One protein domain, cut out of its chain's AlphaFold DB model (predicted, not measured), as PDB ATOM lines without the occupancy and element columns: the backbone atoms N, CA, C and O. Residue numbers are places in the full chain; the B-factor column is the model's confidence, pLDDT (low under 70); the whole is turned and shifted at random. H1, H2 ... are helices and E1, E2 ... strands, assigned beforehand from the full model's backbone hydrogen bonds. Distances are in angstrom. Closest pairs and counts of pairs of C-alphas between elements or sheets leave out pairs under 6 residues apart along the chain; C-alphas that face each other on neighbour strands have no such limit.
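Overview. This is residues 29 to 189 of the 191 residues of an uncharacterized protein of Alishewanella agri BL06 (UniProt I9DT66). One broad, twisted sheet of eight strands forms a wall, with two helices over one face and no named helix on the other. H1 lies along the strands towards one edge of the sheet and the longer H2 along them towards the other edge, while the opening stretch, residues 29 to 44, winds over the same face between them. The printed part has 161 residues, with two named helices and eight named strands in the order H1 E1 E2 E3 E4 H2 E5 E6 E7 E8, and the class is mixed, helices and strands. Across the sheet the order is E1, E2, E3, E4, E8, E7, E6, E5, all antiparallel. The whole is compact, with a radius of gyration of the C-alphas of 16.2 A, and flat, spanning 46 by 44 by 21 A.

Along the chain. Residues 29 to 44 hold no named element. H1 is residues 45 to 55, 15.5 A from first to last C-alpha, and begins with C-alpha 45 at (-28.790, -48.035, 4.231). Four strands follow: E1, residues 66 to 71, 17.1 A long; E2, residues 75 to 81, 20.4 A; E3, residues 85 to 93, 26.6 A; and E4, residues 99 to 108, 26.7 A. H2, residues 114 to 132, measures 26.9 A and begins with C-alpha 114 at (6.351, -34.368, 13.817). Then come E5, residues 138 to 142, 13.2 A; E6, residues 145 to 152, 23.3 A; E7, residues 164 to 172, 26.2 A; and E8, residues 180 to 188, 26.9 A, which ends with C-alpha 188 at (-23.895, -47.566, 18.887).

Arrangement. The sheet holds two meanders, each strand the antiparallel neighbour of the one before: E1 E2 E3 E4 and E5 E6 E7 E8. E4 and E8 are neighbours at 177 degrees between their directions, with N 104 and O 184 2.8 A apart, within hydrogen-bond range. In the first meander, N 68 and O 79 of the hairpin E1 and E2 are 2.9 A apart, N 78 and O 89 of the hairpin E2 and E3 2.8 A, and N 88 and O 105 of the hairpin E3 and E4 2.9 A. In the second, N 183 and O 169 of the hairpin E7 and E8 are 2.8 A apart, N 148 and O 168 of the hairpin E6 and E7 2.9 A, and N 142 and O 145 of the hairpin E5 and E6 3.0 A. E1 and E5 are the edge strands. H1 is on the sheet at a height of 8.8 A, over E2 and along the strands, at 4 degrees to E2 on the local plane; its closest C-alphas to E2 are those of Leu 52 and Ala 78, 6.9 A. H2 is on the same face at a height of 8.1 A, over E7 and E6, along the strands at 5 degrees to E6 on the local plane. The C-alphas of Glu 122 and Val 146, the closest of H2 and E6, are 6.3 A apart. H1 and H2 are apart. In both helices every O i to N i+4 pair is within hydrogen-bond range.

Size, cuts and confidence. The two C-alphas farthest apart, those of Glu 59 and Ser 156, are 46.1 A from each other. The printed part has no cut. The link from E6 to E7, with 11 residues, is long. The mean pLDDT of the printed part is 86.8; residues 59 to 60, 134 to 140, 156 to 160, 176 and 178 are under 70.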
ATOM      1  N   VAL A  29     -22.451 -37.470  25.211       85.94
ATOM      2  CA  VAL A  29     -23.011 -36.753  24.063       85.94
ATOM      3  C   VAL A  29     -24.118 -37.580  23.410       85.94
ATOM      4  O   VAL A  29     -24.081 -38.813  23.404       85.94
ATOM      5  N   ASP A  30     -25.107 -36.900  22.833       87.94
ATOM      6  CA  ASP A  30     -26.027 -37.535  21.894       87.94
ATOM      7  C   ASP A  30     -25.263 -37.886  20.607       87.94
ATOM      8  O   ASP A  30     -24.904 -37.015  19.808       87.94
ATOM      9  N   LEU A  31     -24.991 -39.180  20.416       89.19
ATOM     10  CA  LEU A  31     -24.219 -39.680  19.279       89.19
ATOM     11  C   LEU A  31     -24.901 -39.416  17.933       89.19
ATOM     12  O   LEU A  31     -24.220 -39.384  16.907       89.19
ATOM     13  N   THR A  32     -26.218 -39.187  17.914       87.44
ATOM     14  CA  THR A  32     -26.932 -38.830  16.685       87.44
ATOM     15  C   THR A  32     -26.581 -37.422  16.207       87.44
ATOM     16  O   THR A  32     -26.822 -37.100  15.056       87.44
ATOM     17  N   LEU A  33     -25.944 -36.573  17.015       89.12
ATOM     18  CA  LEU A  33     -25.516 -35.241  16.570       89.12
ATOM     19  C   LEU A  33     -24.165 -35.254  15.840       89.12
ATOM     20  O   LEU A  33     -23.797 -34.270  15.191       89.12
ATOM     21  N   ILE A  34     -23.416 -36.356  15.933       91.50
ATOM     22  CA  ILE A  34     -22.067 -36.465  15.380       91.50
ATOM     23  C   ILE A  34     -22.136 -36.870  13.911       91.50
ATOM     24  O   ILE A  34     -22.756 -37.871  13.551       91.50
ATOM     25  N   LYS A  35     -21.438 -36.105  13.065       93.00
ATOM     26  CA  LYS A  35     -21.304 -36.399  11.636       93.00
ATOM     27  C   LYS A  35     -19.856 -36.680  11.268       93.00
ATOM     28  O   LYS A  35     -18.982 -35.855  11.522       93.00
ATOM     29  N   ILE A  36     -19.621 -37.806  10.599       92.62
ATOM     30  CA  ILE A  36     -18.336 -38.138   9.972       92.62
ATOM     31  C   ILE A  36     -18.579 -38.212   8.470       92.62
ATOM     32  O   ILE A  36     -19.327 -39.059   7.990       92.62
ATOM     33  N   GLU A  37     -17.987 -37.281   7.725       89.56
ATOM     34  CA  GLU A  37     -18.139 -37.185   6.265       89.56
ATOM     35  C   GLU A  37     -19.593 -37.114   5.774       89.56
ATOM     36  O   GLU A  37     -19.932 -37.594   4.694       89.56
ATOM     37  N   GLY A  38     -20.453 -36.490   6.581       90.75
ATOM     38  CA  GLY A  38     -21.885 -36.360   6.309       90.75
ATOM     39  C   GLY A  38     -22.721 -37.570   6.732       90.75
ATOM     40  O   GLY A  38     -23.943 -37.493   6.635       90.75
ATOM     41  N   LEU A  39     -22.101 -38.643   7.228       95.69
ATOM     42  CA  LEU A  39     -22.784 -39.814   7.776       95.69
ATOM     43  C   LEU A  39     -23.074 -39.641   9.265       95.69
ATOM     44  O   LEU A  39     -22.274 -39.054   9.991       95.69
ATOM     45  N   GLN A  40     -24.200 -40.195   9.708       95.38
ATOM     46  CA  GLN A  40     -24.710 -40.092  11.072       95.38
ATOM     47  C   GLN A  40     -25.410 -41.398  11.460       95.38
ATOM     48  O   GLN A  40     -26.032 -42.040  10.608       95.38
ATOM     49  N   LEU A  41     -25.340 -41.780  12.736       94.69
ATOM     50  CA  LEU A  41     -26.093 -42.929  13.246       94.69
ATOM     51  C   LEU A  41     -27.599 -42.780  12.971       94.69
ATOM     52  O   LEU A  41     -28.127 -41.667  12.934       94.69
ATOM     53  N   GLY A  42     -28.275 -43.907  12.751       94.75
ATOM     54  CA  GLY A  42     -29.700 -43.961  12.407       94.75
ATOM     55  C   GLY A  42     -30.007 -43.711  10.924       94.75
ATOM     56  O   GLY A  42     -31.142 -43.888  10.491       94.75
ATOM     57  N   MET A  43     -29.026 -43.323  10.100       96.56
ATOM     58  CA  MET A  43     -29.255 -43.166   8.660       96.56
ATOM     59  C   MET A  43     -29.588 -44.503   7.994       96.56
ATOM     60  O   MET A  43     -28.919 -45.509   8.222       96.56
ATOM     61  N   THR A  44     -30.573 -44.497   7.095       96.19
ATOM     62  CA  THR A  44     -30.953 -45.698   6.342       96.19
ATOM     63  C   THR A  44     -29.838 -46.146   5.401       96.19
ATOM     64  O   THR A  44     -29.104 -45.331   4.829       96.19
ATOM     65  N   GLN A  45     -29.760 -47.454   5.155       95.94
ATOM     66  CA  GLN A  45     -28.790 -48.035   4.231       95.94
ATOM     67  C   GLN A  45     -28.789 -47.366   2.847       95.94
ATOM     68  O   GLN A  45     -27.721 -47.130   2.278       95.94
ATOM     69  N   GLN A  46     -29.961 -47.023   2.301       95.69
ATOM     70  CA  GLN A  46     -30.048 -46.366   0.995       95.69
ATOM     71  C   GLN A  46     -29.433 -44.961   1.011       95.69
ATOM     72  O   GLN A  46     -28.718 -44.595   0.077       95.69
ATOM     73  N   LEU A  47     -29.681 -44.181   2.068       96.62
ATOM     74  CA  LEU A  47     -29.113 -42.842   2.201       96.62
ATOM     75  C   LEU A  47     -27.588 -42.903   2.330       96.62
ATOM     76  O   LEU A  47     -26.888 -42.185   1.617       96.62
ATOM     77  N   VAL A  48     -27.072 -43.806   3.169       97.19
ATOM     78  CA  VAL A  48     -25.625 -43.998   3.340       97.19
ATOM     79  C   VAL A  48     -24.964 -44.386   2.018       97.19
ATOM     80  O   VAL A  48     -23.968 -43.780   1.631       97.19
ATOM     81  N   ARG A  49     -25.545 -45.334   1.273       95.25
ATOM     82  CA  ARG A  49     -25.040 -45.741  -0.050       95.25
ATOM     83  C   ARG A  49     -24.947 -44.566  -1.020       95.25
ATOM     84  O   ARG A  49     -23.908 -44.394  -1.653       95.25
ATOM     85  N   ASN A  50     -25.994 -43.745  -1.098       95.12
ATOM     86  CA  ASN A  50     -26.019 -42.574  -1.974       95.12
ATOM     87  C   ASN A  50     -24.922 -41.561  -1.599       95.12
ATOM     88  O   ASN A  50     -24.212 -41.070  -2.475       95.12
ATOM     89  N   LEU A  51     -24.750 -41.281  -0.302       95.50
ATOM     90  CA  LEU A  51     -23.730 -40.349   0.193       95.50
ATOM     91  C   LEU A  51     -22.310 -40.855  -0.087       95.50
ATOM     92  O   LEU A  51     -21.470 -40.096  -0.573       95.50
ATOM     93  N   LEU A  52     -22.051 -42.144   0.155       95.06
ATOM     94  CA  LEU A  52     -20.762 -42.764  -0.147       95.06
ATOM     95  C   LEU A  52     -20.453 -42.703  -1.645       95.06
ATOM     96  O   LEU A  52     -19.367 -42.272  -2.026       95.06
ATOM     97  N   GLN A  53     -21.409 -43.079  -2.498       92.88
ATOM     98  CA  GLN A  53     -21.243 -43.024  -3.953       92.88
ATOM     99  C   GLN A  53     -20.989 -41.601  -4.449       92.88
ATOM    100  O   GLN A  53     -20.152 -41.403  -5.324       92.88
ATOM    101  N   GLN A  54     -21.672 -40.602  -3.888       91.62
ATOM    102  CA  GLN A  54     -21.450 -39.206  -4.253       91.62
ATOM    103  C   GLN A  54     -20.044 -38.730  -3.865       91.62
ATOM    104  O   GLN A  54     -19.399 -38.035  -4.648       91.62
ATOM    105  N   ARG A  55     -19.579 -39.087  -2.665       90.31
ATOM    106  CA  ARG A  55     -18.296 -38.637  -2.114       90.31
ATOM    107  C   ARG A  55     -17.089 -39.302  -2.776       90.31
ATOM    108  O   ARG A  55     -16.099 -38.631  -3.062       90.31
ATOM    109  N   TYR A  56     -17.166 -40.613  -2.985       90.06
ATOM    110  CA  TYR A  56     -16.081 -41.445  -3.511       90.06
ATOM    111  C   TYR A  56     -16.170 -41.623  -5.036       90.06
ATOM    112  O   TYR A  56     -15.616 -42.568  -5.590       90.06
ATOM    113  N   ASN A  57     -16.858 -40.707  -5.726       85.00
ATOM    114  CA  ASN A  57     -16.828 -40.610  -7.179       85.00
ATOM    115  C   ASN A  57     -15.665 -39.700  -7.612       85.00
ATOM    116  O   ASN A  57     -15.690 -38.489  -7.380       85.00
ATOM    117  N   THR A  58     -14.663 -40.280  -8.274       71.12
ATOM    118  CA  THR A  58     -13.461 -39.577  -8.753       71.12
ATOM    119  C   THR A  58     -13.755 -38.508  -9.805       71.12
ATOM    120  O   THR A  58     -12.990 -37.559  -9.926       71.12
ATOM    121  N   GLU A  59     -14.873 -38.589 -10.533       68.44
ATOM    122  CA  GLU A  59     -15.277 -37.537 -11.482       68.44
ATOM    123  C   GLU A  59     -15.705 -36.246 -10.772       68.44
ATOM    124  O   GLU A  59     -15.683 -35.166 -11.360       68.44
ATOM    125  N   ARG A  60     -16.109 -36.348  -9.500       65.44
ATOM    126  CA  ARG A  60     -16.599 -35.220  -8.695       65.44
ATOM    127  C   ARG A  60     -15.616 -34.763  -7.627       65.44
ATOM    128  O   ARG A  60     -15.798 -33.676  -7.085       65.44
ATOM    129  N   ASN A  61     -14.603 -35.568  -7.313       70.81
ATOM    130  CA  ASN A  61     -13.634 -35.263  -6.272       70.81
ATOM    131  C   ASN A  61     -12.199 -35.415  -6.789       70.81
ATOM    132  O   ASN A  61     -11.641 -36.511  -6.810       70.81
ATOM    133  N   SER A  62     -11.594 -34.285  -7.163       73.50
ATOM    134  CA  SER A  62     -10.232 -34.210  -7.704       73.50
ATOM    135  C   SER A  62      -9.131 -34.525  -6.687       73.50
ATOM    136  O   SER A  62      -7.975 -34.675  -7.076       73.50
ATOM    137  N   GLN A  63      -9.463 -34.643  -5.396       75.81
ATOM    138  CA  GLN A  63      -8.500 -35.033  -4.362       75.81
ATOM    139  C   GLN A  63      -8.112 -36.515  -4.463       75.81
ATOM    140  O   GLN A  63      -7.053 -36.913  -3.975       75.81
ATOM    141  N   PHE A  64      -8.950 -37.339  -5.099       84.25
ATOM    142  CA  PHE A  64      -8.734 -38.774  -5.214       84.25
ATOM    143  C   PHE A  64      -8.334 -39.158  -6.632       84.25
ATOM    144  O   PHE A  64      -9.047 -38.906  -7.597       84.25
ATOM    145  N   LEU A  65      -7.200 -39.845  -6.746       86.50
ATOM    146  CA  LEU A  65      -6.745 -40.445  -7.999       86.50
ATOM    147  C   LEU A  65      -7.530 -41.725  -8.296       86.50
ATOM    148  O   LEU A  65      -7.779 -42.065  -9.448       86.50
ATOM    149  N   ARG A  66      -7.897 -42.455  -7.241       89.44
ATOM    150  CA  ARG A  66      -8.716 -43.664  -7.291       89.44
ATOM    151  C   ARG A  66      -9.647 -43.672  -6.094       89.44
ATOM    152  O   ARG A  66      -9.197 -43.444  -4.977       89.44
ATOM    153  N   ALA A  67     -10.918 -43.970  -6.315       93.44
ATOM    154  CA  ALA A  67     -11.883 -44.169  -5.249       93.44
ATOM    155  C   ALA A  67     -12.908 -45.230  -5.653       93.44
ATOM    156  O   ALA A  67     -13.112 -45.492  -6.839       93.44
ATOM    157  N   GLY A  68     -13.516 -45.874  -4.664       93.38
ATOM    158  CA  GLY A  68     -14.502 -46.918  -4.893       93.38
ATOM    159  C   GLY A  68     -15.332 -47.185  -3.651       93.38
ATOM    160  O   GLY A  68     -14.868 -46.988  -2.529       93.38
ATOM    161  N   VAL A  69     -16.565 -47.637  -3.872       95.94
ATOM    162  CA  VAL A  69     -17.509 -48.025  -2.823       95.94
ATOM    163  C   VAL A  69     -17.991 -49.436  -3.114       95.94
ATOM    164  O   VAL A  69     -18.502 -49.711  -4.198       95.94
ATOM    165  N   GLN A  70     -17.867 -50.315  -2.130       95.94
ATOM    166  CA  GLN A  70     -18.423 -51.658  -2.152       95.94
ATOM    167  C   GLN A  70     -19.425 -51.789  -1.011       95.94
ATOM    168  O   GLN A  70     -19.107 -51.491   0.134       95.94
ATOM    169  N   CYS A  71     -20.632 -52.249  -1.320       94.81
ATOM    170  CA  CYS A  71     -21.689 -52.438  -0.336       94.81
ATOM    171  C   CYS A  71     -22.281 -53.837  -0.442       94.81
ATOM    172  O   CYS A  71     -22.589 -54.302  -1.540       94.81
ATOM    173  N   ASP A  72     -22.526 -54.453   0.706       92.44
ATOM    174  CA  ASP A  72     -23.380 -55.623   0.849       92.44
ATOM    175  C   ASP A  72     -24.603 -55.276   1.723       92.44
ATOM    176  O   ASP A  72     -24.925 -54.101   1.936       92.44
ATOM    177  N   LYS A  73     -25.358 -56.289   2.163       87.88
ATOM    178  CA  LYS A  73     -26.574 -56.086   2.965       87.88
ATOM    179  C   LYS A  73     -26.293 -55.512   4.357       87.88
ATOM    180  O   LYS A  73     -27.158 -54.815   4.868       87.88
ATOM    181  N   GLN A  74     -25.133 -55.781   4.945       93.12
ATOM    182  CA  GLN A  74     -24.804 -55.455   6.335       93.12
ATOM    183  C   GLN A  74     -23.769 -54.339   6.459       93.12
ATOM    184  O   GLN A  74     -23.696 -53.704   7.506       93.12
ATOM    185  N   GLN A  75     -23.000 -54.062   5.409       96.69
ATOM    186  CA  GLN A  75     -21.920 -53.085   5.465       96.69
ATOM    187  C   GLN A  75     -21.657 -52.405   4.122       96.69
ATOM    188  O   GLN A  75     -21.990 -52.920   3.052       96.69
ATOM    189  N   CYS A  76     -21.008 -51.246   4.181       97.12
ATOM    190  CA  CYS A  76     -20.294 -50.681   3.043       97.12
ATOM    191  C   CYS A  76     -18.846 -50.382   3.426       97.12
ATOM    192  O   CYS A  76     -18.540 -50.015   4.556       97.12
ATOM    193  N   THR A  77     -17.954 -50.513   2.456       97.56
ATOM    194  CA  THR A  77     -16.567 -50.074   2.531       97.56
ATOM    195  C   THR A  77     -16.313 -49.114   1.382       97.56
ATOM    196  O   THR A  77     -16.600 -49.432   0.228       97.56
ATOM    197  N   ALA A  78     -15.788 -47.938   1.691       96.62
ATOM    198  CA  ALA A  78     -15.327 -46.972   0.715       96.62
ATOM    199  C   ALA A  78     -13.825 -46.755   0.882       96.62
ATOM    200  O   ALA A  78     -13.325 -46.589   1.992       96.62
ATOM    201  N   THR A  79     -13.104 -46.773  -0.229       95.94
ATOM    202  CA  THR A  79     -11.657 -46.564  -0.261       95.94
ATOM    203  C   THR A  79     -11.337 -45.424  -1.199       95.94
ATOM    204  O   THR A  79     -11.906 -45.370  -2.292       95.94
ATOM    205  N   ALA A  80     -10.396 -44.567  -0.823       94.06
ATOM    206  CA  ALA A  80      -9.823 -43.578  -1.722       94.06
ATOM    207  C   ALA A  80      -8.310 -43.476  -1.575       94.06
ATOM    208  O   ALA A  80      -7.761 -43.626  -0.488       94.06
ATOM    209  N   VAL A  81      -7.638 -43.189  -2.684       93.69
ATOM    210  CA  VAL A  81      -6.200 -42.948  -2.757       93.69
ATOM    211  C   VAL A  81      -5.976 -41.702  -3.605       93.69
ATOM    212  O   VAL A  81      -6.281 -41.686  -4.798       93.69
ATOM    213  N   GLY A  82      -5.456 -40.660  -2.976       90.88
ATOM    214  CA  GLY A  82      -4.906 -39.449  -3.575       90.88
ATOM    215  C   GLY A  82      -3.376 -39.455  -3.559       90.88
ATOM    216  O   GLY A  82      -2.752 -40.465  -3.234       90.88
ATOM    217  N   ALA A  83      -2.771 -38.319  -3.911       88.50
ATOM    218  CA  ALA A  83      -1.314 -38.146  -3.876       88.50
ATOM    219  C   ALA A  83      -0.762 -38.096  -2.439       88.50
ATOM    220  O   ALA A  83       0.273 -38.686  -2.156       88.50
ATOM    221  N   GLU A  84      -1.490 -37.430  -1.541       88.50
ATOM    222  CA  GLU A  84      -1.072 -37.152  -0.157       88.50
ATOM    223  C   GLU A  84      -2.026 -37.761   0.882       88.50
ATOM    224  O   GLU A  84      -1.838 -37.601   2.084       88.50
ATOM    225  N   LEU A  85      -3.076 -38.457   0.438       90.00
ATOM    226  CA  LEU A  85      -4.143 -38.955   1.303       90.00
ATOM    227  C   LEU A  85      -4.590 -40.346   0.866       90.00
ATOM    228  O   LEU A  85      -4.908 -40.566  -0.299       90.00
ATOM    229  N   GLN A  86      -4.694 -41.270   1.811       93.25
ATOM    230  CA  GLN A  86      -5.431 -42.520   1.645       93.25
ATOM    231  C   GLN A  86      -6.561 -42.561   2.667       93.25
ATOM    232  O   GLN A  86      -6.337 -42.268   3.838       93.25
ATOM    233  N   GLU A  87      -7.761 -42.933   2.231       95.12
ATOM    234  CA  GLU A  87      -8.930 -43.092   3.091       95.12
ATOM    235  C   GLU A  87      -9.480 -44.517   3.013       95.12
ATOM    236  O   GLU A  87      -9.593 -45.099   1.930       95.12
ATOM    237  N   LEU A  88      -9.894 -45.036   4.166       97.06
ATOM    238  CA  LEU A  88     -10.735 -46.217   4.308       97.06
ATOM    239  C   LEU A  88     -11.900 -45.853   5.231       97.06
ATOM    240  O   LEU A  88     -11.693 -45.541   6.400       97.06
ATOM    241  N   LEU A  89     -13.119 -45.895   4.709       97.56
ATOM    242  CA  LEU A  89     -14.349 -45.684   5.461       97.56
ATOM    243  C   LEU A  89     -15.144 -46.984   5.471       97.56
ATOM    244  O   LEU A  89     -15.510 -47.497   4.417       97.56
ATOM    245  N   GLN A  90     -15.429 -47.507   6.654       98.00
ATOM    246  CA  GLN A  90     -16.281 -48.677   6.832       98.00
ATOM    247  C   GLN A  90     -17.537 -48.267   7.582       98.00
ATOM    248  O   GLN A  90     -17.479 -47.457   8.504       98.00
ATOM    249  N   VAL A  91     -18.670 -48.822   7.173       97.50
ATOM    250  CA  VAL A  91     -19.974 -48.603   7.799       97.50
ATOM    251  C   VAL A  91     -20.681 -49.942   7.950       97.50
ATOM    252  O   VAL A  91     -20.586 -50.783   7.056       97.50
ATOM    253  N   GLN A  92     -21.404 -50.130   9.047       97.31
ATOM    254  CA  GLN A  92     -22.259 -51.290   9.296       97.31
ATOM    255  C   GLN A  92     -23.675 -50.849   9.656       97.31
ATOM    256  O   GLN A  92     -23.893 -49.756  10.182       97.31
ATOM    257  N   PHE A  93     -24.632 -51.714   9.342       96.00
ATOM    258  CA  PHE A  93     -26.049 -51.495   9.589       96.00
ATOM    259  C   PHE A  93     -26.577 -52.508  10.607       96.00
ATOM    260  O   PHE A  93     -26.195 -53.680  10.585       96.00
ATOM    261  N   ASN A  94     -27.492 -52.067  11.469       93.56
ATOM    262  CA  ASN A  94     -28.221 -52.944  12.381       93.56
ATOM    263  C   ASN A  94     -29.278 -53.787  11.632       93.56
ATOM    264  O   ASN A  94     -29.469 -53.669  10.418       93.56
ATOM    265  N   ALA A  95     -30.003 -54.636  12.367       92.25
ATOM    266  CA  ALA A  95     -31.059 -55.482  11.804       92.25
ATOM    267  C   ALA A  95     -32.213 -54.685  11.157       92.25
ATOM    268  O   ALA A  95     -32.863 -55.190  10.243       92.25
ATOM    269  N   SER A  96     -32.429 -53.440  11.591       92.56
ATOM    270  CA  SER A  96     -33.414 -52.507  11.029       92.56
ATOM    271  C   SER A  96     -32.931 -51.815   9.746       92.56
ATOM    272  O   SER A  96     -33.701 -51.099   9.107       92.56
ATOM    273  N   GLY A  97     -31.678 -52.032   9.330       93.69
ATOM    274  CA  GLY A  97     -31.088 -51.403   8.144       93.69
ATOM    275  C   GLY A  97     -30.608 -49.967   8.372       93.69
ATOM    276  O   GLY A  97     -30.458 -49.207   7.408       93.69
ATOM    277  N   GLU A  98     -30.367 -49.590   9.626       95.44
ATOM    278  CA  GLU A  98     -29.897 -48.265  10.032       95.44
ATOM    279  C   GLU A  98     -28.418 -48.298  10.416       95.44
ATOM    280  O   GLU A  98     -27.927 -49.271  10.989       95.44
ATOM    281  N   LEU A  99     -27.699 -47.222  10.099       96.44
ATOM    282  CA  LEU A  99     -26.286 -47.060  10.420       96.44
ATOM    283  C   LEU A  99     -26.080 -47.084  11.936       96.44
ATOM    284  O   LEU A  99     -26.551 -46.187  12.632       96.44
ATOM    285  N   ASN A 100     -25.337 -48.071  12.431       95.44
ATOM    286  CA  ASN A 100     -25.047 -48.219  13.859       95.44
ATOM    287  C   ASN A 100     -23.540 -48.238  14.168       95.44
ATOM    288  O   ASN A 100     -23.132 -48.071  15.316       95.44
ATOM    289  N   TRP A 101     -22.693 -48.388  13.152       96.31
ATOM    290  CA  TRP A 101     -21.249 -48.273  13.303       96.31
ATOM    291  C   TRP A 101     -20.606 -47.697  12.055       96.31
ATOM    292  O   TRP A 101     -20.951 -48.070  10.934       96.31
ATOM    293  N   LEU A 102     -19.638 -46.809  12.254       96.62
ATOM    294  CA  LEU A 102     -18.766 -46.345  11.193       96.62
ATOM    295  C   LEU A 102     -17.370 -46.009  11.713       96.62
ATOM    296  O   LEU A 102     -17.202 -45.498  12.822       96.62
ATOM    297  N   VAL A 103     -16.370 -46.259  10.877       97.12
ATOM    298  CA  VAL A 103     -14.980 -45.894  11.136       97.12
ATOM    299  C   VAL A 103     -14.359 -45.304   9.879       97.12
ATOM    300  O   VAL A 103     -14.422 -45.897   8.804       97.12
ATOM    301  N   LEU A 104     -13.758 -44.129  10.021       97.38
ATOM    302  CA  LEU A 104     -12.956 -43.478   8.996       97.38
ATOM    303  C   LEU A 104     -11.494 -43.512   9.410       97.38
ATOM    304  O   LEU A 104     -11.125 -42.928  10.425       97.38
ATOM    305  N   GLN A 105     -10.667 -44.126   8.579       97.44
ATOM    306  CA  GLN A 105      -9.220 -44.119   8.698       97.44
ATOM    307  C   GLN A 105      -8.627 -43.285   7.571       97.44
ATOM    308  O   GLN A 105      -8.975 -43.456   6.402       97.44
ATOM    309  N   ARG A 106      -7.715 -42.386   7.927       94.69
ATOM    310  CA  ARG A 106      -6.964 -41.555   6.994       94.69
ATOM    311  C   ARG A 106      -5.483 -41.731   7.224       94.69
ATOM    312  O   ARG A 106      -5.029 -41.718   8.363       94.69
ATOM    313  N   ARG A 107      -4.736 -41.835   6.135       92.94
ATOM    314  CA  ARG A 107      -3.278 -41.787   6.136       92.94
ATOM    315  C   ARG A 107      -2.835 -40.630   5.275       92.94
ATOM    316  O   ARG A 107      -3.177 -40.583   4.097       92.94
ATOM    317  N   TYR A 108      -2.082 -39.731   5.875       89.81
ATOM    318  CA  TYR A 108      -1.526 -38.568   5.215       89.81
ATOM    319  C   TYR A 108      -0.065 -38.841   4.867       89.81
ATOM    320  O   TYR A 108       0.665 -39.440   5.660       89.81
ATOM    321  N   GLN A 109       0.339 -38.429   3.672       85.31
ATOM    322  CA  GLN A 109       1.712 -38.474   3.187       85.31
ATOM    323  C   GLN A 109       2.106 -37.081   2.723       85.31
ATOM    324  O   GLN A 109       1.366 -36.465   1.968       85.31
ATOM    325  N   GLY A 110       3.292 -36.625   3.117       70.38
ATOM    326  CA  GLY A 110       3.729 -35.269   2.803       70.38
ATOM    327  C   GLY A 110       3.111 -34.265   3.773       70.38
ATOM    328  O   GLY A 110       1.902 -34.081   3.845       70.38
ATOM    329  N   GLY A 111       3.966 -33.627   4.564       70.94
ATOM    330  CA  GLY A 111       3.548 -32.758   5.655       70.94
ATOM    331  C   GLY A 111       4.739 -32.228   6.444       70.94
ATOM    332  O   GLY A 111       5.898 -32.459   6.084       70.94
ATOM    333  N   GLY A 112       4.431 -31.507   7.518       72.25
ATOM    334  CA  GLY A 112       5.415 -30.865   8.379       72.25
ATOM    335  C   GLY A 112       6.258 -31.828   9.222       72.25
ATOM    336  O   GLY A 112       6.157 -33.054   9.149       72.25
ATOM    337  N   SER A 113       7.106 -31.247  10.059       82.75
ATOM    338  CA  SER A 113       7.779 -31.950  11.154       82.75
ATOM    339  C   SER A 113       6.778 -32.678  12.076       82.75
ATOM    340  O   SER A 113       5.600 -32.305  12.128       82.75
ATOM    341  N   PRO A 114       7.207 -33.709  12.828       83.00
ATOM    342  CA  PRO A 114       6.351 -34.368  13.817       83.00
ATOM    343  C   PRO A 114       5.704 -33.390  14.812       83.00
ATOM    344  O   PRO A 114       4.562 -33.592  15.223       83.00
ATOM    345  N   GLU A 115       6.404 -32.312  15.168       84.75
ATOM    346  CA  GLU A 115       5.917 -31.241  16.037       84.75
ATOM    347  C   GLU A 115       4.785 -30.432  15.385       84.75
ATOM    348  O   GLU A 115       3.767 -30.164  16.024       84.75
ATOM    349  N   GLU A 116       4.923 -30.085  14.103       85.44
ATOM    350  CA  GLU A 116       3.868 -29.403  13.340       85.44
ATOM    351  C   GLU A 116       2.632 -30.294  13.180       85.44
ATOM    352  O   GLU A 116       1.509 -29.825  13.372       85.44
ATOM    353  N   CYS A 117       2.829 -31.588  12.907       86.94
ATOM    354  CA  CYS A 117       1.739 -32.561  12.868       86.94
ATOM    355  C   CYS A 117       0.994 -32.617  14.207       86.94
ATOM    356  O   CYS A 117      -0.236 -32.569  14.238       86.94
ATOM    357  N   LEU A 118       1.730 -32.681  15.323       86.75
ATOM    358  CA  LEU A 118       1.136 -32.710  16.657       86.75
ATOM    359  C   LEU A 118       0.324 -31.446  16.935       86.75
ATOM    360  O   LEU A 118      -0.813 -31.550  17.387       86.75
ATOM    361  N   SER A 119       0.858 -30.270  16.606       88.00
ATOM    362  CA  SER A 119       0.139 -29.007  16.793       88.00
ATOM    363  C   SER A 119      -1.164 -28.952  15.981       88.00
ATOM    364  O   SER A 119      -2.207 -28.558  16.505       88.00
ATOM    365  N   GLN A 120      -1.148 -29.418  14.729       87.88
ATOM    366  CA  GLN A 120      -2.355 -29.506  13.896       87.88
ATOM    367  C   GLN A 120      -3.362 -30.526  14.446       87.88
ATOM    368  O   GLN A 120      -4.562 -30.249  14.505       87.88
ATOM    369  N   ALA A 121      -2.880 -31.683  14.905       87.50
ATOM    370  CA  ALA A 121      -3.709 -32.705  15.531       87.50
ATOM    371  C   ALA A 121      -4.408 -32.177  16.794       87.50
ATOM    372  O   ALA A 121      -5.587 -32.454  17.021       87.50
ATOM    373  N   GLU A 122      -3.704 -31.386  17.606       88.88
ATOM    374  CA  GLU A 122      -4.267 -30.728  18.783       88.88
ATOM    375  C   GLU A 122      -5.385 -29.756  18.414       88.88
ATOM    376  O   GLU A 122      -6.470 -29.848  18.991       88.88
ATOM    377  N   GLN A 123      -5.164 -28.890  17.422       89.88
ATOM    378  CA  GLN A 123      -6.176 -27.945  16.942       89.88
ATOM    379  C   GLN A 123      -7.428 -28.655  16.416       89.88
ATOM    380  O   GLN A 123      -8.550 -28.260  16.740       89.88
ATOM    381  N   GLN A 124      -7.254 -29.731  15.645       88.81
ATOM    382  CA  GLN A 124      -8.375 -30.498  15.106       88.81
ATOM    383  C   GLN A 124      -9.191 -31.166  16.219       88.81
ATOM    384  O   GLN A 124     -10.422 -31.099  16.217       88.81
ATOM    385  N   ILE A 125      -8.518 -31.782  17.193       89.44
ATOM    386  CA  ILE A 125      -9.184 -32.403  18.342       89.44
ATOM    387  C   ILE A 125      -9.883 -31.352  19.215       89.44
ATOM    388  O   ILE A 125     -10.996 -31.597  19.683       89.44
ATOM    389  N   ASP A 126      -9.286 -30.175  19.403       87.00
ATOM    390  CA  ASP A 126      -9.909 -29.087  20.157       87.00
ATOM    391  C   ASP A 126     -11.145 -28.515  19.457       87.00
ATOM    392  O   ASP A 126     -12.138 -28.223  20.126       87.00
ATOM    393  N   SER A 127     -11.136 -28.429  18.126       89.19
ATOM    394  CA  SER A 127     -12.319 -28.043  17.353       89.19
ATOM    395  C   SER A 127     -13.460 -29.056  17.518       89.19
ATOM    396  O   SER A 127     -14.582 -28.668  17.849       89.19
ATOM    397  N   LEU A 128     -13.172 -30.359  17.399       87.81
ATOM    398  CA  LEU A 128     -14.164 -31.422  17.623       87.81
ATOM    399  C   LEU A 128     -14.720 -31.395  19.051       87.81
ATOM    400  O   LEU A 128     -15.914 -31.603  19.266       87.81
ATOM    401  N   ARG A 129     -13.863 -31.101  20.032       84.25
ATOM    402  CA  ARG A 129     -14.274 -30.937  21.428       84.25
ATOM    403  C   ARG A 129     -15.255 -29.780  21.583       84.25
ATOM    404  O   ARG A 129     -16.310 -29.970  22.174       84.25
ATOM    405  N   GLN A 130     -14.924 -28.601  21.059       85.19
ATOM    406  CA  GLN A 130     -15.801 -27.428  21.136       85.19
ATOM    407  C   GLN A 130     -17.149 -27.670  20.451       85.19
ATOM    408  O   GLN A 130     -18.165 -27.167  20.916       85.19
ATOM    409  N   GLN A 131     -17.154 -28.457  19.375       85.69
ATOM    410  CA  GLN A 131     -18.367 -28.785  18.642       85.69
ATOM    411  C   GLN A 131     -19.298 -29.732  19.413       85.69
ATOM    412  O   GLN A 131     -20.507 -29.515  19.416       85.69
ATOM    413  N   TYR A 132     -18.758 -30.790  20.027       82.19
ATOM    414  CA  TYR A 132     -19.575 -31.900  20.536       82.19
ATOM    415  C   TYR A 132     -19.633 -32.013  22.061       82.19
ATOM    416  O   TYR A 132     -20.556 -32.626  22.586       82.19
ATOM    417  N   SER A 133     -18.663 -31.460  22.789       75.00
ATOM    418  CA  SER A 133     -18.662 -31.487  24.255       75.00
ATOM    419  C   SER A 133     -17.822 -30.340  24.837       75.00
ATOM    420  O   SER A 133     -16.678 -30.545  25.270       75.00
ATOM    421  N   PRO A 134     -18.367 -29.108  24.843       64.88
ATOM    422  CA  PRO A 134     -17.661 -27.947  25.379       64.88
ATOM    423  C   PRO A 134     -17.389 -28.068  26.887       64.88
ATOM    424  O   PRO A 134     -16.357 -27.573  27.346       64.88
ATOM    425  N   ASP A 135     -18.250 -28.786  27.622       63.31
ATOM    426  CA  ASP A 135     -18.326 -28.693  29.082       63.31
ATOM    427  C   ASP A 135     -17.598 -29.802  29.864       63.31
ATOM    428  O   ASP A 135     -17.347 -29.592  31.049       63.31
ATOM    429  N   ASN A 136     -17.256 -30.972  29.285       62.53
ATOM    430  CA  ASN A 136     -16.673 -32.062  30.104       62.53
ATOM    431  C   ASN A 136     -15.952 -33.228  29.378       62.53
ATOM    432  O   ASN A 136     -16.104 -34.392  29.749       62.53
ATOM    433  N   ALA A 137     -15.139 -32.975  28.348       61.06
ATOM    434  CA  ALA A 137     -14.469 -34.061  27.612       61.06
ATOM    435  C   ALA A 137     -13.166 -34.584  28.246       61.06
ATOM    436  O   ALA A 137     -12.293 -33.813  28.652       61.06
ATOM    437  N   GLN A 138     -12.968 -35.911  28.222       64.31
ATOM    438  CA  GLN A 138     -11.691 -36.516  28.598       64.31
ATOM    439  C   GLN A 138     -10.713 -36.494  27.414       64.31
ATOM    440  O   GLN A 138     -10.811 -37.298  26.486       64.31
ATOM    441  N   ARG A 139      -9.706 -35.620  27.492       65.75
ATOM    442  CA  ARG A 139      -8.582 -35.587  26.547       65.75
ATOM    443  C   ARG A 139      -7.461 -36.514  27.001       65.75
ATOM    444  O   ARG A 139      -7.130 -36.574  28.187       65.75
ATOM    445  N   ARG A 140      -6.847 -37.231  26.056       68.31
ATOM    446  CA  ARG A 140      -5.635 -38.020  26.320       68.31
ATOM    447  C   ARG A 140      -4.549 -37.629  25.332       68.31
ATOM    448  O   ARG A 140      -4.682 -37.870  24.134       68.31
ATOM    449  N   TYR A 141      -3.477 -37.069  25.874       70.75
ATOM    450  CA  TYR A 141      -2.236 -36.831  25.156       70.75
ATOM    451  C   TYR A 141      -1.277 -37.977  25.429       70.75
ATOM    452  O   TYR A 141      -1.089 -38.384  26.579       70.75
ATOM    453  N   ARG A 142      -0.676 -38.506  24.371       76.06
ATOM    454  CA  ARG A 142       0.473 -39.406  24.470       76.06
ATOM    455  C   ARG A 142       1.543 -38.902  23.521       76.06
ATOM    456  O   ARG A 142       1.251 -38.126  22.615       76.06
ATOM    457  N   GLN A 143       2.770 -39.361  23.716       79.00
ATOM    458  CA  GLN A 143       3.865 -39.037  22.813       79.00
ATOM    459  C   GLN A 143       3.439 -39.355  21.367       79.00
ATOM    460  O   GLN A 143       3.053 -40.488  21.079       79.00
ATOM    461  N   HIS A 144       3.426 -38.339  20.500       83.75
ATOM    462  CA  HIS A 144       3.034 -38.441  19.087       83.75
ATOM    463  C   HIS A 144       1.560 -38.797  18.803       83.75
ATOM    464  O   HIS A 144       1.235 -39.203  17.690       83.75
ATOM    465  N   SER A 145       0.641 -38.638  19.765       89.06
ATOM    466  CA  SER A 145      -0.791 -38.801  19.478       89.06
ATOM    467  C   SER A 145      -1.710 -37.943  20.343       89.06
ATOM    468  O   SER A 145      -1.470 -37.742  21.538       89.06
ATOM    469  N   VAL A 146      -2.822 -37.521  19.745       90.00
ATOM    470  CA  VAL A 146      -3.896 -36.771  20.404       90.00
ATOM    471  C   VAL A 146      -5.200 -37.536  20.220       90.00
ATOM    472  O   VAL A 146      -5.466 -38.070  19.143       90.00
ATOM    473  N   SER A 147      -6.010 -37.628  21.275       90.31
ATOM    474  CA  SER A 147      -7.302 -38.313  21.195       90.31
ATOM    475  C   SER A 147      -8.401 -37.647  22.017       90.31
ATOM    476  O   SER A 147      -8.143 -37.050  23.069       90.31
ATOM    477  N   LEU A 148      -9.625 -37.806  21.516       88.69
ATOM    478  CA  LEU A 148     -10.888 -37.411  22.126       88.69
ATOM    479  C   LEU A 148     -11.791 -38.638  22.225       88.69
ATOM    480  O   LEU A 148     -11.943 -39.380  21.255       88.69
ATOM    481  N   LEU A 149     -12.386 -38.827  23.399       88.88
ATOM    482  CA  LEU A 149     -13.340 -39.895  23.681       88.88
ATOM    483  C   LEU A 149     -14.615 -39.269  24.245       88.88
ATOM    484  O   LEU A 149     -14.531 -38.501  25.205       88.88
ATOM    485  N   LEU A 150     -15.760 -39.606  23.654       87.38
ATOM    486  CA  LEU A 150     -17.096 -39.209  24.104       87.38
ATOM    487  C   LEU A 150     -17.981 -40.457  24.212       87.38
ATOM    488  O   LEU A 150     -17.994 -41.284  23.300       87.38
ATOM    489  N   ASN A 151     -18.726 -40.607  25.296       86.62
ATOM    490  CA  ASN A 151     -19.689 -41.691  25.482       86.62
ATOM    491  C   ASN A 151     -21.075 -41.313  24.981       86.62
ATOM    492  O   ASN A 151     -21.429 -40.136  24.926       86.62
ATOM    493  N   LYS A 152     -21.891 -42.333  24.716       87.38
ATOM    494  CA  LYS A 152     -23.331 -42.151  24.549       87.38
ATOM    495  C   LYS A 152     -23.962 -41.600  25.832       87.38
ATOM    496  O   LYS A 152     -23.806 -42.189  26.899       87.38
ATOM    497  N   ALA A 153     -24.695 -40.497  25.709       84.25
ATOM    498  CA  ALA A 153     -25.457 -39.932  26.814       84.25
ATOM    499  C   ALA A 153     -26.554 -40.882  27.306       84.25
ATOM    500  O   ALA A 153     -27.240 -41.523  26.506       84.25
ATOM    501  N   GLY A 154     -26.725 -40.955  28.628       78.25
ATOM    502  CA  GLY A 154     -27.762 -41.780  29.255       78.25
ATOM    503  C   GLY A 154     -27.494 -43.290  29.227       78.25
ATOM    504  O   GLY A 154     -28.388 -44.065  29.570       78.25
ATOM    505  N   HIS A 155     -26.290 -43.727  28.839       75.94
ATOM    506  CA  HIS A 155     -25.875 -45.123  28.976       75.94
ATOM    507  C   HIS A 155     -25.497 -45.421  30.434       75.94
ATOM    508  O   HIS A 155     -24.786 -44.640  31.065       75.94
ATOM    509  N   SER A 156     -25.943 -46.556  30.982       66.06
ATOM    510  CA  SER A 156     -25.712 -46.911  32.395       66.06
ATOM    511  C   SER A 156     -24.237 -47.127  32.740       66.06
ATOM    512  O   SER A 156     -23.857 -47.041  33.907       66.06
ATOM    513  N   GLU A 157     -23.407 -47.395  31.731       65.56
ATOM    514  CA  GLU A 157     -21.976 -47.644  31.888       65.56
ATOM    515  C   GLU A 157     -21.135 -46.627  31.095       65.56
ATOM    516  O   GLU A 157     -20.890 -46.817  29.900       65.56
ATOM    517  N   PRO A 158     -20.625 -45.561  31.742       55.09
ATOM    518  CA  PRO A 158     -19.797 -44.532  31.103       55.09
ATOM    519  C   PRO A 158     -18.354 -44.996  30.806       55.09
ATOM    520  O   PRO A 158     -17.475 -44.184  30.528       55.09
ATOM    521  N   ALA A 159     -18.048 -46.292  30.882       56.78
ATOM    522  CA  ALA A 159     -16.731 -46.831  30.526       56.78
ATOM    523  C   ALA A 159     -16.734 -47.614  29.201       56.78
ATOM    524  O   ALA A 159     -15.665 -47.984  28.715       56.78
ATOM    525  N   GLU A 160     -17.897 -47.820  28.577       68.69
ATOM    526  CA  GLU A 160     -18.049 -48.669  27.390       68.69
ATOM    527  C   GLU A 160     -17.945 -47.906  26.057       68.69
ATOM    528  O   GLU A 160     -18.626 -48.222  25.084       68.69
ATOM    529  N   ASN A 161     -17.045 -46.921  25.954       72.44
ATOM    530  CA  ASN A 161     -16.796 -46.188  24.698       72.44
ATOM    531  C   ASN A 161     -16.416 -47.114  23.522       72.44
ATOM    532  O   ASN A 161     -16.649 -46.776  22.365       72.44
ATOM    533  N   SER A 162     -15.862 -48.301  23.801       72.31
ATOM    534  CA  SER A 162     -15.580 -49.325  22.784       72.31
ATOM    535  C   SER A 162     -16.835 -49.896  22.113       72.31
ATOM    536  O   SER A 162     -16.733 -50.524  21.057       72.31
ATOM    537  N   LEU A 163     -18.008 -49.709  22.723       79.81
ATOM    538  CA  LEU A 163     -19.294 -50.223  22.261       79.81
ATOM    539  C   LEU A 163     -20.308 -49.107  21.972       79.81
ATOM    540  O   LEU A 163     -21.079 -49.260  21.025       79.81
ATOM    541  N   TYR A 164     -20.269 -48.000  22.724       86.31
ATOM    542  CA  TYR A 164     -21.242 -46.903  22.662       86.31
ATOM    543  C   TYR A 164     -20.541 -45.545  22.794       86.31
ATOM    544  O   TYR A 164     -20.412 -44.979  23.886       86.31
ATOM    545  N   GLY A 165     -20.051 -45.004  21.684       90.94
ATOM    546  CA  GLY A 165     -19.320 -43.749  21.750       90.94
ATOM    547  C   GLY A 165     -18.751 -43.241  20.440       90.94
ATOM    548  O   GLY A 165     -18.890 -43.840  19.373       90.94
ATOM    549  N   PHE A 166     -18.078 -42.105  20.572       91.69
ATOM    550  CA  PHE A 166     -17.237 -41.504  19.555       91.69
ATOM    551  C   PHE A 166     -15.782 -41.497  20.022       91.69
ATOM    552  O   PHE A 166     -15.476 -41.125  21.163       91.69
ATOM    553  N   ARG A 167     -14.879 -41.887  19.123       92.06
ATOM    554  CA  ARG A 167     -13.430 -41.784  19.287       92.06
ATOM    555  C   ARG A 167     -12.855 -41.029  18.100       92.06
ATOM    556  O   ARG A 167     -13.034 -41.445  16.963       92.06
ATOM    557  N   ALA A 168     -12.086 -39.984  18.380       92.88
ATOM    558  CA  ALA A 168     -11.167 -39.393  17.417       92.88
ATOM    559  C   ALA A 168      -9.737 -39.598  17.915       92.88
ATOM    560  O   ALA A 168      -9.430 -39.300  19.072       92.88
ATOM    561  N   GLN A 169      -8.860 -40.104  17.060       93.56
ATOM    562  CA  GLN A 169      -7.446 -40.282  17.358       93.56
ATOM    563  C   GLN A 169      -6.609 -39.850  16.162       93.56
ATOM    564  O   GLN A 169      -6.867 -40.274  15.043       93.56
ATOM    565  N   ILE A 170      -5.572 -39.059  16.413       92.75
ATOM    566  CA  ILE A 170      -4.584 -38.676  15.408       92.75
ATOM    567  C   ILE A 170      -3.207 -39.069  15.937       92.75
ATOM    568  O   ILE A 170      -2.870 -38.771  17.085       92.75
ATOM    569  N   LYS A 171      -2.435 -39.779  15.117       93.00
ATOM    570  CA  LYS A 171      -1.074 -40.244  15.385       93.00
ATOM    571  C   LYS A 171      -0.139 -39.601  14.371       93.00
ATOM    572  O   LYS A 171      -0.377 -39.703  13.172       93.00
ATOM    573  N   CYS A 172       0.918 -38.974  14.853       90.50
ATOM    574  CA  CYS A 172       1.986 -38.429  14.026       90.50
ATOM    575  C   CYS A 172       3.143 -39.424  14.007       90.50
ATOM    576  O   CYS A 172       3.504 -39.957  15.057       90.50
ATOM    577  N   ASP A 173       3.719 -39.700  12.841       86.62
ATOM    578  CA  ASP A 173       4.887 -40.574  12.766       86.62
ATOM    579  C   ASP A 173       6.128 -39.822  13.295       86.62
ATOM    580  O   ASP A 173       6.463 -38.752  12.782       86.62
ATOM    581  N   PRO A 174       6.821 -40.333  14.328       78.44
ATOM    582  CA  PRO A 174       8.023 -39.686  14.849       78.44
ATOM    583  C   PRO A 174       9.250 -39.835  13.937       78.44
ATOM    584  O   PRO A 174      10.222 -39.100  14.107       78.44
ATOM    585  N   LEU A 175       9.243 -40.793  13.007       78.44
ATOM    586  CA  LEU A 175      10.375 -41.152  12.149       78.44
ATOM    587  C   LEU A 175      10.177 -40.710  10.694       78.44
ATOM    588  O   LEU A 175      11.161 -40.455   9.996       78.44
ATOM    589  N   ALA A 176       8.933 -40.596  10.232       69.44
ATOM    590  CA  ALA A 176       8.611 -40.143   8.884       69.44
ATOM    591  C   ALA A 176       8.078 -38.702   8.895       69.44
ATOM    592  O   ALA A 176       6.976 -38.429   9.367       69.44
ATOM    593  N   LYS A 177       8.856 -37.765   8.329       70.50
ATOM    594  CA  LYS A 177       8.413 -36.372   8.159       70.50
ATOM    595  C   LYS A 177       7.097 -36.331   7.384       70.50
ATOM    596  O   LYS A 177       7.016 -36.852   6.271       70.50
ATOM    597  N   GLY A 178       6.097 -35.683   7.968       67.56
ATOM    598  CA  GLY A 178       4.830 -35.416   7.310       67.56
ATOM    599  C   GLY A 178       3.886 -36.602   7.164       67.56
ATOM    600  O   GLY A 178       2.920 -36.485   6.415       67.56
ATOM    601  N   ALA A 179       4.140 -37.729   7.836       84.56
ATOM    602  CA  ALA A 179       3.193 -38.837   7.874       84.56
ATOM    603  C   ALA A 179       2.313 -38.758   9.129       84.56
ATOM    604  O   ALA A 179       2.798 -38.577  10.249       84.56
ATOM    605  N   ALA A 180       1.008 -38.918   8.933       90.94
ATOM    606  CA  ALA A 180       0.039 -38.961  10.019       90.94
ATOM    607  C   ALA A 180      -1.050 -39.994   9.731       90.94
ATOM    608  O   ALA A 180      -1.440 -40.203   8.583       90.94
ATOM    609  N   GLU A 181      -1.578 -40.604  10.784       93.19
ATOM    610  CA  GLU A 181      -2.758 -41.457  10.721       93.19
ATOM    611  C   GLU A 181      -3.863 -40.854  11.583       93.19
ATOM    612  O   GLU A 181      -3.640 -40.547  12.754       93.19
ATOM    613  N   ALA A 182      -5.062 -40.705  11.030       93.44
ATOM    614  CA  ALA A 182      -6.237 -40.290  11.781       93.44
ATOM    615  C   ALA A 182      -7.309 -41.374  11.728       93.44
ATOM    616  O   ALA A 182      -7.547 -41.974  10.684       93.44
ATOM    617  N   GLU A 183      -7.971 -41.604  12.853       96.62
ATOM    618  CA  GLU A 183      -9.094 -42.517  12.979       96.62
ATOM    619  C   GLU A 183     -10.254 -41.819  13.687       96.62
ATOM    620  O   GLU A 183     -10.084 -41.248  14.768       96.62
ATOM    621  N   PHE A 184     -11.433 -41.891  13.080       95.62
ATOM    622  CA  PHE A 184     -12.689 -41.406  13.637       95.62
ATOM    623  C   PHE A 184     -13.673 -42.569  13.665       95.62
ATOM    624  O   PHE A 184     -14.080 -43.051  12.612       95.62
ATOM    625  N   GLU A 185     -14.040 -43.029  14.852       95.81
ATOM    626  CA  GLU A 185     -14.987 -44.120  15.056       95.81
ATOM    627  C   GLU A 185     -16.231 -43.588  15.766       95.81
ATOM    628  O   GLU A 185     -16.125 -42.895  16.777       95.81
ATOM    629  N   LEU A 186     -17.406 -43.927  15.240       94.75
ATOM    630  CA  LEU A 186     -18.700 -43.668  15.859       94.75
ATOM    631  C   LEU A 186     -19.487 -44.976  15.899       94.75
ATOM    632  O   LEU A 186     -19.610 -45.670  14.888       94.75
ATOM    633  N   ARG A 187     -19.991 -45.336  17.078       93.88
ATOM    634  CA  ARG A 187     -20.553 -46.662  17.326       93.88
ATOM    635  C   ARG A 187     -21.701 -46.608  18.318       93.88
ATOM    636  O   ARG A 187     -21.569 -45.998  19.377       93.88
ATOM    637  N   ASP A 188     -22.773 -47.316  17.997       91.06
ATOM    638  CA  ASP A 188     -23.895 -47.566  18.887       91.06
ATOM    639  C   ASP A 188     -24.383 -49.013  18.730       91.06
ATOM    640  O   ASP A 188     -25.082 -49.356  17.780       91.06
ATOM    641  N   HIS A 189     -24.000 -49.878  19.670       82.75
ATOM    642  CA  HIS A 189     -24.467 -51.269  19.729       82.75
ATOM    643  C   HIS A 189     -25.788 -51.435  20.486       82.75
ATOM    644  O   HIS A 189     -26.081 -52.527  20.972       82.75
TER     645      HIS A 189